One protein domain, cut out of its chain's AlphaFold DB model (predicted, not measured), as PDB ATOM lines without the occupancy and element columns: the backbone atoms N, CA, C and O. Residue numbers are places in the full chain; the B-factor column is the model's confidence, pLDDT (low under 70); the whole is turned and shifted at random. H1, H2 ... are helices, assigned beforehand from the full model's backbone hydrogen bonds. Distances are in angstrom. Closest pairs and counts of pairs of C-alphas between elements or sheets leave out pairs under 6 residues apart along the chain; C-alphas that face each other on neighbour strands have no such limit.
ATOM      1  N   SER A   2     267.417 162.393 190.692       38.59
ATOM      2  CA  SER A   2     267.762 162.890 189.349       38.59
ATOM      3  C   SER A   2     267.411 161.814 188.316       38.59
ATOM      4  O   SER A   2     267.705 160.643 188.565       38.59
ATOM      5  N   LEU A   3     266.823 162.201 187.175       44.09
ATOM      6  CA  LEU A   3     266.564 161.345 185.997       44.09
ATOM      7  C   LEU A   3     267.763 160.440 185.645       44.09
ATOM      8  O   LEU A   3     267.589 159.301 185.229       44.09
ATOM      9  N   TYR A   4     268.976 160.906 185.939       39.53
ATOM     10  CA  TYR A   4     270.228 160.195 185.712       39.53
ATOM     11  C   TYR A   4     270.362 158.877 186.498       39.53
ATOM     12  O   TYR A   4     270.911 157.902 186.001       39.53
ATOM     13  N   HIS A   5     269.851 158.806 187.733       47.91
ATOM     14  CA  HIS A   5     269.915 157.567 188.526       47.91
ATOM     15  C   HIS A   5     268.910 156.516 188.043       47.91
ATOM     16  O   HIS A   5     269.197 155.321 188.098       47.91
ATOM     17  N   TYR A   6     267.755 156.967 187.546       48.94
ATOM     18  CA  TYR A   6     266.749 156.102 186.940       48.94
ATOM     19  C   TYR A   6     267.286 155.458 185.658       48.94
ATOM     20  O   TYR A   6     267.166 154.249 185.484       48.94
ATOM     21  N   GLU A   7     267.965 156.232 184.807       50.28
ATOM     22  CA  GLU A   7     268.581 155.714 183.581       50.28
ATOM     23  C   GLU A   7     269.708 154.718 183.854       50.28
ATOM     24  O   GLU A   7     269.760 153.695 183.187       50.28
ATOM     25  N   VAL A   8     270.554 154.940 184.866       54.44
ATOM     26  CA  VAL A   8     271.646 154.006 185.200       54.44
ATOM     27  C   VAL A   8     271.123 152.681 185.763       54.44
ATOM     28  O   VAL A   8     271.609 151.622 185.382       54.44
ATOM     29  N   VAL A   9     270.117 152.700 186.646       54.94
ATOM     30  CA  VAL A   9     269.515 151.455 187.167       54.94
ATOM     31  C   VAL A   9     268.748 150.726 186.068       54.94
ATOM     32  O   VAL A   9     268.876 149.512 185.941       54.94
ATOM     33  N   ARG A  10     268.012 151.459 185.226       54.69
ATOM     34  CA  ARG A  10     267.329 150.898 184.058       54.69
ATOM     35  C   ARG A  10     268.317 150.328 183.043       54.69
ATOM     36  O   ARG A  10     268.032 149.286 182.471       54.69
ATOM     37  N   GLN A  11     269.461 150.974 182.833       55.53
ATOM     38  CA  GLN A  11     270.514 150.477 181.955       55.53
ATOM     39  C   GLN A  11     271.159 149.222 182.542       55.53
ATOM     40  O   GLN A  11     271.239 148.229 181.844       55.53
ATOM     41  N   ASN A  12     271.466 149.188 183.841       52.75
ATOM     42  CA  ASN A  12     271.969 147.976 184.496       52.75
ATOM     43  C   ASN A  12     270.949 146.825 184.469       52.75
ATOM     44  O   ASN A  12     271.340 145.673 184.316       52.75
ATOM     45  N   LEU A  13     269.647 147.114 184.586       54.47
ATOM     46  CA  LEU A  13     268.586 146.118 184.401       54.47
ATOM     47  C   LEU A  13     268.512 145.643 182.948       54.47
ATOM     48  O   LEU A  13     268.392 144.443 182.722       54.47
ATOM     49  N   LYS A  14     268.633 146.549 181.968       53.75
ATOM     50  CA  LYS A  14     268.737 146.218 180.534       53.75
ATOM     51  C   LYS A  14     269.983 145.395 180.216       53.75
ATOM     52  O   LYS A  14     269.906 144.505 179.381       53.75
ATOM     53  N   ASP A  15     271.090 145.653 180.902       48.31
ATOM     54  CA  ASP A  15     272.361 144.955 180.725       48.31
ATOM     55  C   ASP A  15     272.324 143.576 181.408       48.31
ATOM     56  O   ASP A  15     272.812 142.602 180.843       48.31
ATOM     57  N   CYS A  16     271.653 143.444 182.563       44.56
ATOM     58  CA  CYS A  16     271.351 142.146 183.186       44.56
ATOM     59  C   CYS A  16     270.329 141.329 182.380       44.56
ATOM     60  O   CYS A  16     270.290 140.108 182.497       44.56
ATOM     61  N   ARG A  33     271.203 134.000 190.960       91.44
ATOM     62  CA  ARG A  33     271.993 134.857 191.866       91.44
ATOM     63  C   ARG A  33     271.999 136.301 191.400       91.44
ATOM     64  O   ARG A  33     271.841 137.214 192.207       91.44
ATOM     65  N   TRP A  34     272.208 136.504 190.104       91.62
ATOM     66  CA  TRP A  34     272.272 137.837 189.515       91.62
ATOM     67  C   TRP A  34     270.889 138.467 189.478       91.62
ATOM     68  O   TRP A  34     270.751 139.634 189.836       91.62
ATOM     69  N   GLY A  35     269.867 137.685 189.126       91.88
ATOM     70  CA  GLY A  35     268.486 138.150 189.151       91.88
ATOM     71  C   GLY A  35     268.029 138.583 190.545       91.88
ATOM     72  O   GLY A  35     267.496 139.684 190.702       91.88
ATOM     73  N   ALA A  36     268.297 137.761 191.564       94.12
ATOM     74  CA  ALA A  36     267.951 138.048 192.953       94.12
ATOM     75  C   ALA A  36     268.653 139.315 193.463       94.12
ATOM     76  O   ALA A  36     268.006 140.196 194.029       94.12
ATOM     77  N   GLU A  37     269.961 139.445 193.218       93.06
ATOM     78  CA  GLU A  37     270.726 140.630 193.617       93.06
ATOM     79  C   GLU A  37     270.250 141.887 192.877       93.06
ATOM     80  O   GLU A  37     270.072 142.934 193.498       93.06
ATOM     81  N   ALA A  38     269.988 141.800 191.569       90.69
ATOM     82  CA  ALA A  38     269.497 142.927 190.784       90.69
ATOM     83  C   ALA A  38     268.148 143.431 191.314       90.69
ATOM     84  O   ALA A  38     268.011 144.621 191.613       90.69
ATOM     85  N   LEU A  39     267.175 142.531 191.506       93.06
ATOM     86  CA  LEU A  39     265.864 142.901 192.039       93.06
ATOM     87  C   LEU A  39     265.977 143.444 193.470       93.06
ATOM     88  O   LEU A  39     265.337 144.442 193.805       93.06
ATOM     89  N   TYR A  40     266.835 142.850 194.303       92.25
ATOM     90  CA  TYR A  40     267.094 143.334 195.658       92.25
ATOM     91  C   TYR A  40     267.675 144.755 195.666       92.25
ATOM     92  O   TYR A  40     267.222 145.607 196.434       92.25
ATOM     93  N   GLN A  41     268.635 145.057 194.788       89.62
ATOM     94  CA  GLN A  41     269.213 146.398 194.667       89.62
ATOM     95  C   GLN A  41     268.192 147.426 194.174       89.62
ATOM     96  O   GLN A  41     268.182 148.554 194.676       89.62
ATOM     97  N   VAL A  42     267.315 147.046 193.239       89.31
ATOM     98  CA  VAL A  42     266.188 147.891 192.814       89.31
ATOM     99  C   VAL A  42     265.283 148.172 194.006       89.31
ATOM    100  O   VAL A  42     265.032 149.339 194.309       89.31
ATOM    101  N   ALA A  43     264.870 147.137 194.740       87.38
ATOM    102  CA  ALA A  43     264.002 147.269 195.905       87.38
ATOM    103  C   ALA A  43     264.602 148.187 196.973       87.38
ATOM    104  O   ALA A  43     263.943 149.102 197.461       87.38
ATOM    105  N   LYS A  44     265.885 147.991 197.282       85.12
ATOM    106  CA  LYS A  44     266.620 148.737 198.305       85.12
ATOM    107  C   LYS A  44     266.786 150.223 197.984       85.12
ATOM    108  O   LYS A  44     266.860 151.046 198.893       85.12
ATOM    109  N   ARG A  45     266.904 150.577 196.703       79.69
ATOM    110  CA  ARG A  45     267.106 151.968 196.257       79.69
ATOM    111  C   ARG A  45     265.799 152.680 195.925       79.69
ATOM    112  O   ARG A  45     265.809 153.885 195.673       79.69
ATOM    113  N   SER A  46     264.693 151.947 195.905       79.81
ATOM    114  CA  SER A  46     263.398 152.471 195.510       79.81
ATOM    115  C   SER A  46     262.640 153.042 196.705       79.81
ATOM    116  O   SER A  46     262.405 152.381 197.711       79.81
ATOM    117  N   THR A  47     262.169 154.273 196.543       73.88
ATOM    118  CA  THR A  47     261.130 154.869 197.394       73.88
ATOM    119  C   THR A  47     259.809 154.103 197.259       73.88
ATOM    120  O   THR A  47     259.623 153.359 196.295       73.88
ATOM    121  N   ALA A  48     258.856 154.316 198.172       70.81
ATOM    122  CA  ALA A  48     257.520 153.714 198.073       70.81
ATOM    123  C   ALA A  48     256.842 153.990 196.714       70.81
ATOM    124  O   ALA A  48     256.307 153.075 196.096       70.81
ATOM    125  N   ARG A  49     256.950 155.224 196.201       72.25
ATOM    126  CA  ARG A  49     256.401 155.601 194.890       72.25
ATOM    127  C   ARG A  49     257.080 154.857 193.740       72.25
ATOM    128  O   ARG A  49     256.413 154.245 192.920       72.25
ATOM    129  N   THR A  50     258.409 154.887 193.686       80.38
ATOM    130  CA  THR A  50     259.145 154.225 192.597       80.38
ATOM    131  C   THR A  50     259.000 152.708 192.646       80.38
ATOM    132  O   THR A  50     259.087 152.073 191.610       80.38
ATOM    133  N   ARG A  51     258.756 152.109 193.822       81.38
ATOM    134  CA  ARG A  51     258.441 150.675 193.921       81.38
ATOM    135  C   ARG A  51     257.153 150.318 193.182       81.38
ATOM    136  O   ARG A  51     257.156 149.315 192.485       81.38
ATOM    137  N   GLN A  52     256.112 151.147 193.278       79.50
ATOM    138  CA  GLN A  52     254.874 150.954 192.511       79.50
ATOM    139  C   GLN A  52     255.136 151.054 191.005       79.50
ATOM    140  O   GLN A  52     254.740 150.171 190.257       79.50
ATOM    141  N   GLU A  53     255.891 152.069 190.575       85.62
ATOM    142  CA  GLU A  53     256.271 152.236 189.164       85.62
ATOM    143  C   GLU A  53     257.095 151.038 188.645       85.62
ATOM    144  O   GLU A  53     256.875 150.563 187.535       85.62
ATOM    145  N   TRP A  54     258.021 150.505 189.451       86.50
ATOM    146  CA  TRP A  54     258.786 149.309 189.091       86.50
ATOM    147  C   TRP A  54     257.957 148.026 189.107       86.50
ATOM    148  O   TRP A  54     258.230 147.138 188.309       86.50
ATOM    149  N   ALA A  55     256.972 147.905 189.998       83.25
ATOM    150  CA  ALA A  55     256.088 146.742 190.055       83.25
ATOM    151  C   ALA A  55     255.194 146.622 188.806       83.25
ATOM    152  O   ALA A  55     254.680 145.545 188.529       83.25
ATOM    153  N   GLU A  56     255.043 147.697 188.029       87.06
ATOM    154  CA  GLU A  56     254.340 147.712 186.740       87.06
ATOM    155  C   GLU A  56     255.292 147.557 185.533       87.06
ATOM    156  O   GLU A  56     254.844 147.368 184.397       87.06
ATOM    157  N   ASP A  57     256.613 147.634 185.743       90.31
ATOM    158  CA  ASP A  57     257.596 147.522 184.666       90.31
ATOM    159  C   ASP A  57     257.702 146.073 184.170       90.31
ATOM    160  O   ASP A  57     257.988 145.139 184.921       90.31
ATOM    161  N   LYS A  58     257.511 145.881 182.860       89.44
ATOM    162  CA  LYS A  58     257.490 144.551 182.231       89.44
ATOM    163  C   LYS A  58     258.785 143.760 182.429       89.44
ATOM    164  O   LYS A  58     258.727 142.538 182.525       89.44
ATOM    165  N   ALA A  59     259.945 144.420 182.456       87.44
ATOM    166  CA  ALA A  59     261.216 143.726 182.643       87.44
ATOM    167  C   ALA A  59     261.386 143.283 184.102       87.44
ATOM    168  O   ALA A  59     261.860 142.176 184.350       87.44
ATOM    169  N   VAL A  60     260.951 144.114 185.055       89.38
ATOM    170  CA  VAL A  60     260.933 143.763 186.484       89.38
ATOM    171  C   VAL A  60     259.957 142.622 186.761       89.38
ATOM    172  O   VAL A  60     260.318 141.692 187.476       89.38
ATOM    173  N   LEU A  61     258.764 142.647 186.163       90.88
ATOM    174  CA  LEU A  61     257.786 141.564 186.293       90.88
ATOM    175  C   LEU A  61     258.309 140.247 185.709       90.88
ATOM    176  O   LEU A  61     258.287 139.237 186.401       90.88
ATOM    177  N   LYS A  62     258.889 140.263 184.502       89.12
ATOM    178  CA  LYS A  62     259.499 139.065 183.901       89.12
ATOM    179  C   LYS A  62     260.640 138.504 184.759       89.12
ATOM    180  O   LYS A  62     260.788 137.293 184.897       89.12
ATOM    181  N   LEU A  63     261.453 139.388 185.342       91.50
ATOM    182  CA  LEU A  63     262.510 139.006 186.277       91.50
ATOM    183  C   LEU A  63     261.928 138.361 187.543       91.50
ATOM    184  O   LEU A  63     262.433 137.341 188.004       91.50
ATOM    185  N   ALA A  64     260.870 138.951 188.096       92.62
ATOM    186  CA  ALA A  64     260.181 138.455 189.277       92.62
ATOM    187  C   ALA A  64     259.542 137.077 189.044       92.62
ATOM    188  O   ALA A  64     259.742 136.186 189.864       92.62
ATOM    189  N   GLU A  65     258.843 136.891 187.922       92.44
ATOM    190  CA  GLU A  65     258.251 135.612 187.510       92.44
ATOM    191  C   GLU A  65     259.320 134.518 187.413       92.44
ATOM    192  O   GLU A  65     259.182 133.461 188.026       92.44
ATOM    193  N   LYS A  66     260.453 134.800 186.752       92.75
ATOM    194  CA  LYS A  66     261.552 133.828 186.657       92.75
ATOM    195  C   LYS A  66     262.119 133.447 188.026       92.75
ATOM    196  O   LYS A  66     262.374 132.275 188.279       92.75
ATOM    197  N   LEU A  67     262.300 134.421 188.922       94.31
ATOM    198  CA  LEU A  67     262.781 134.153 190.281       94.31
ATOM    199  C   LEU A  67     261.780 133.334 191.108       94.31
ATOM    200  O   LEU A  67     262.209 132.576 191.975       94.31
ATOM    201  N   GLN A  68     260.474 133.485 190.869       93.06
ATOM    202  CA  GLN A  68     259.443 132.671 191.518       93.06
ATOM    203  C   GLN A  68     259.475 131.224 191.025       93.06
ATOM    204  O   GLN A  68     259.411 130.317 191.851       93.06
ATOM    205  N   GLU A  69     259.612 131.015 189.713       91.56
ATOM    206  CA  GLU A  69     259.782 129.682 189.126       91.56
ATOM    207  C   GLU A  69     261.024 128.991 189.696       91.56
ATOM    208  O   GLU A  69     260.933 127.898 190.248       91.56
ATOM    209  N   ASP A  70     262.179 129.659 189.639       92.44
ATOM    210  CA  ASP A  70     263.440 129.069 190.082       92.44
ATOM    211  C   ASP A  70     263.445 128.776 191.585       92.44
ATOM    212  O   ASP A  70     264.044 127.801 192.029       92.44
ATOM    213  N   ALA A  71     262.775 129.598 192.398       91.56
ATOM    214  CA  ALA A  71     262.724 129.399 193.843       91.56
ATOM    215  C   ALA A  71     262.070 128.071 194.265       91.56
ATOM    216  O   ALA A  71     262.308 127.627 195.389       91.56
ATOM    217  N   ALA A  72     261.258 127.455 193.399       87.00
ATOM    218  CA  ALA A  72     260.671 126.140 193.646       87.00
ATOM    219  C   ALA A  72     261.660 124.984 193.404       87.00
ATOM    220  O   ALA A  72     261.531 123.943 194.046       87.00
ATOM    221  N   ASP A  73     262.641 125.186 192.519       88.31
ATOM    222  CA  ASP A  73     263.564 124.145 192.046       88.31
ATOM    223  C   ASP A  73     265.005 124.313 192.573       88.31
ATOM    224  O   ASP A  73     265.846 123.426 192.409       88.31
ATOM    225  N   LEU A  74     265.329 125.455 193.187       91.62
ATOM    226  CA  LEU A  74     266.660 125.750 193.719       91.62
ATOM    227  C   LEU A  74     266.912 125.091 195.084       91.62
ATOM    228  O   LEU A  74     266.153 125.268 196.028       91.62
ATOM    229  N   ASP A  75     268.088 124.478 195.245       91.25
ATOM    230  CA  ASP A  75     268.566 123.957 196.541       91.25
ATOM    231  C   ASP A  75     269.338 125.000 197.383       91.25
ATOM    232  O   ASP A  75     269.772 124.734 198.513       91.25
ATOM    233  N   ASP A  76     269.560 126.203 196.842       93.75
ATOM    234  CA  ASP A  76     270.298 127.265 197.526       93.75
ATOM    235  C   ASP A  76     269.361 128.208 198.293       93.75
ATOM    236  O   ASP A  76     268.868 129.218 197.783       93.75
ATOM    237  N   ALA A  77     269.171 127.883 199.572       95.12
ATOM    238  CA  ALA A  77     268.366 128.660 200.507       95.12
ATOM    239  C   ALA A  77     268.737 130.156 200.568       95.12
ATOM    240  O   ALA A  77     267.857 130.981 200.807       95.12
ATOM    241  N   ASP A  78     270.008 130.526 200.371       95.06
ATOM    242  CA  ASP A  78     270.430 131.926 200.476       95.06
ATOM    243  C   ASP A  78     269.921 132.747 199.284       95.06
ATOM    244  O   ASP A  78     269.441 133.870 199.467       95.06
ATOM    245  N   ILE A  79     269.967 132.167 198.079       95.38
ATOM    246  CA  ILE A  79     269.434 132.783 196.858       95.38
ATOM    247  C   ILE A  79     267.916 132.886 196.957       95.38
ATOM    248  O   ILE A  79     267.367 133.962 196.732       95.38
ATOM    249  N   ILE A  80     267.242 131.802 197.360       97.25
ATOM    250  CA  ILE A  80     265.780 131.783 197.498       97.25
ATOM    251  C   ILE A  80     265.318 132.882 198.461       97.25
ATOM    252  O   ILE A  80     264.413 133.655 198.144       97.25
ATOM    253  N   LEU A  81     265.962 133.004 199.626       97.69
ATOM    254  CA  LEU A  81     265.621 134.038 200.605       97.69
ATOM    255  C   LEU A  81     265.857 135.453 200.080       97.69
ATOM    256  O   LEU A  81     265.055 136.340 200.374       97.69
ATOM    257  N   LEU A  82     266.931 135.680 199.320       96.75
ATOM    258  CA  LEU A  82     267.197 136.979 198.706       96.75
ATOM    259  C   LEU A  82     266.118 137.335 197.674       96.75
ATOM    260  O   LEU A  82     265.598 138.451 197.702       96.75
ATOM    261  N   SER A  83     265.724 136.378 196.828       96.56
ATOM    262  CA  SER A  83     264.631 136.535 195.862       96.56
ATOM    263  C   SER A  83     263.311 136.874 196.552       96.56
ATOM    264  O   SER A  83     262.660 137.854 196.198       96.56
ATOM    265  N   MET A  84     262.933 136.110 197.582       97.62
ATOM    266  CA  MET A  84     261.684 136.332 198.317       97.62
ATOM    267  C   MET A  84     261.676 137.675 199.053       97.62
ATOM    268  O   MET A  84     260.645 138.354 199.078       97.62
ATOM    269  N   GLU A  85     262.815 138.092 199.619       95.94
ATOM    270  CA  GLU A  85     262.956 139.424 200.210       95.94
ATOM    271  C   GLU A  85     262.745 140.518 199.162       95.94
ATOM    272  O   GLU A  85     261.974 141.451 199.400       95.94
ATOM    273  N   ALA A  86     263.398 140.399 198.006       94.56
ATOM    274  CA  ALA A  86     263.293 141.371 196.928       94.56
ATOM    275  C   ALA A  86     261.844 141.506 196.428       94.56
ATOM    276  O   ALA A  86     261.312 142.615 196.396       94.56
ATOM    277  N   LEU A  87     261.172 140.384 196.147       94.88
ATOM    278  CA  LEU A  87     259.768 140.352 195.718       94.88
ATOM    279  C   LEU A  87     258.831 141.007 196.739       94.88
ATOM    280  O   LEU A  87     257.989 141.831 196.370       94.88
ATOM    281  N   ARG A  88     259.011 140.696 198.030       93.62
ATOM    282  CA  ARG A  88     258.178 141.256 199.102       93.62
ATOM    283  C   ARG A  88     258.423 142.752 199.281       93.62
ATOM    284  O   ARG A  88     257.476 143.523 199.411       93.62
ATOM    285  N   ARG A  89     259.684 143.197 199.250       90.88
ATOM    286  CA  ARG A  89     260.024 144.629 199.338       90.88
ATOM    287  C   ARG A  89     259.470 145.428 198.161       90.88
ATOM    288  O   ARG A  89     259.136 146.595 198.358       90.88
ATOM    289  N   MET A  90     259.376 144.816 196.981       89.88
ATOM    290  CA  MET A  90     258.804 145.399 195.763       89.88
ATOM    291  C   MET A  90     257.277 145.350 195.713       89.88
ATOM    292  O   MET A  90     256.705 145.817 194.734       89.88
ATOM    293  N   THR A  91     256.613 144.796 196.736       89.62
ATOM    294  CA  THR A  91     255.151 144.601 196.762       89.62
ATOM    295  C   THR A  91     254.621 143.797 195.566       89.62
ATOM    296  O   THR A  91     253.470 143.948 195.181       89.62
ATOM    297  N   ILE A  92     255.466 142.943 194.974       91.69
ATOM    298  CA  ILE A  92     255.088 142.051 193.864       91.69
ATOM    299  C   ILE A  92     254.411 140.788 194.405       91.69
ATOM    300  O   ILE A  92     253.568 140.197 193.739       91.69
ATOM    301  N   GLN A  93     254.785 140.368 195.614       91.50
ATOM    302  CA  GLN A  93     254.266 139.158 196.230       91.50
ATOM    303  C   GLN A  93     253.981 139.377 197.715       91.50
ATOM    304  O   GLN A  93     254.814 139.924 198.448       91.50
ATOM    305  N   GLU A  94     252.816 138.910 198.158       91.50
ATOM    306  CA  GLU A  94     252.401 138.992 199.550       91.50
ATOM    307  C   GLU A  94     252.986 137.851 200.384       91.50
ATOM    308  O   GLU A  94     253.442 136.817 199.890       91.50
TER     309      GLU A  94
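Overview. This is residues 2 to 16 and 33 to 94 of the 300 residues of the protein "Ogfod2 protein" of Symbiodinium sp. CCMP2456 (UniProt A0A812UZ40). Three helices, H2, H4 and H5, pack as a triangle: H4 and H5 form a hairpin, and H2 packs along H5 and crosses H4. A fourth helix, H1, packs on H2 and reaches towards one end of the long axis, while short H3 joins the end of H2 to the start of H4. The printed part has 77 residues with five named helices, in the order H1, H2, H3, H4, H5, and no named strand; its class is all helix. It is compact, with a radius of gyration of the C-alphas of 12.0 A, yet only just elongated in outline, with spans of 39 by 26 by 19 A.

Arrangement. H1, residues 3 to 16, touches H2, residues 33 to 45, at a shallow tilt of 12 degrees, opposite ways; their closest C-alphas, those of Leu 13 and Ala 38, are 7.2 A apart. H2 is the hub, touching three helices. H3, residues 48 to 55, touches no helix, but is near H2, with the C-alphas of Ala 43 and Arg 51 closest at 6.8 A. H4, residues 58 to 73, is about perpendicular to H3, at 76 degrees, and close but not clearly touching it: the closest C-alphas, of Trp 54 and Val 60, are 6.5 A apart. Residues 35 to 39 of H2 touch residues 60 to 67 of H4, closest at the C-alphas of Gly 35 and Leu 63, 6.7 A apart; the two helices stand at a steep tilt of 50 degrees, opposite ways. H5, residues 77 to 89, touches H2 at a tilt of 32 degrees, only just shallow, the same way, with the C-alphas of Tyr 40 and Ala 86 closest at 4.5 A. H4 and H5 form a helical hairpin at 36 degrees, only just steep; H4 touches H5 with residues 64 to 71 alone, closest at the C-alphas of Ala 71 and Ile 80, 5.3 A apart. H1 is apart from H3 and H5. Every O i to N i+4 pair is within hydrogen-bond range in H1, H2, H3 and H5, and 10 of 12 are in H4.

Along the chain. H1 begins at C-alpha 3, (266.564, 161.345, 185.997), and is 20.0 A long. H2 is 18.3 A long and H3 10.7 A. H4, the longest by residues with 16, measures 23.4 A from C-alpha 58 at (257.490, 144.551, 182.231). H5, 18.1 A, ends at C-alpha 89, (260.024, 144.629, 199.338).

Size, cuts and confidence. The two C-alphas farthest apart, those of Ser 2 and Asp 75, are 39.6 A apart. Residues 17 to 32 are cut out, and C-alphas 16 and 33 are 11.4 A apart across the cut. The links H2 to H3, H3 to H4 and H4 to H5 are tight. The mean pLDDT of the printed part is 81.9, and residues 2 to 16 are under 70.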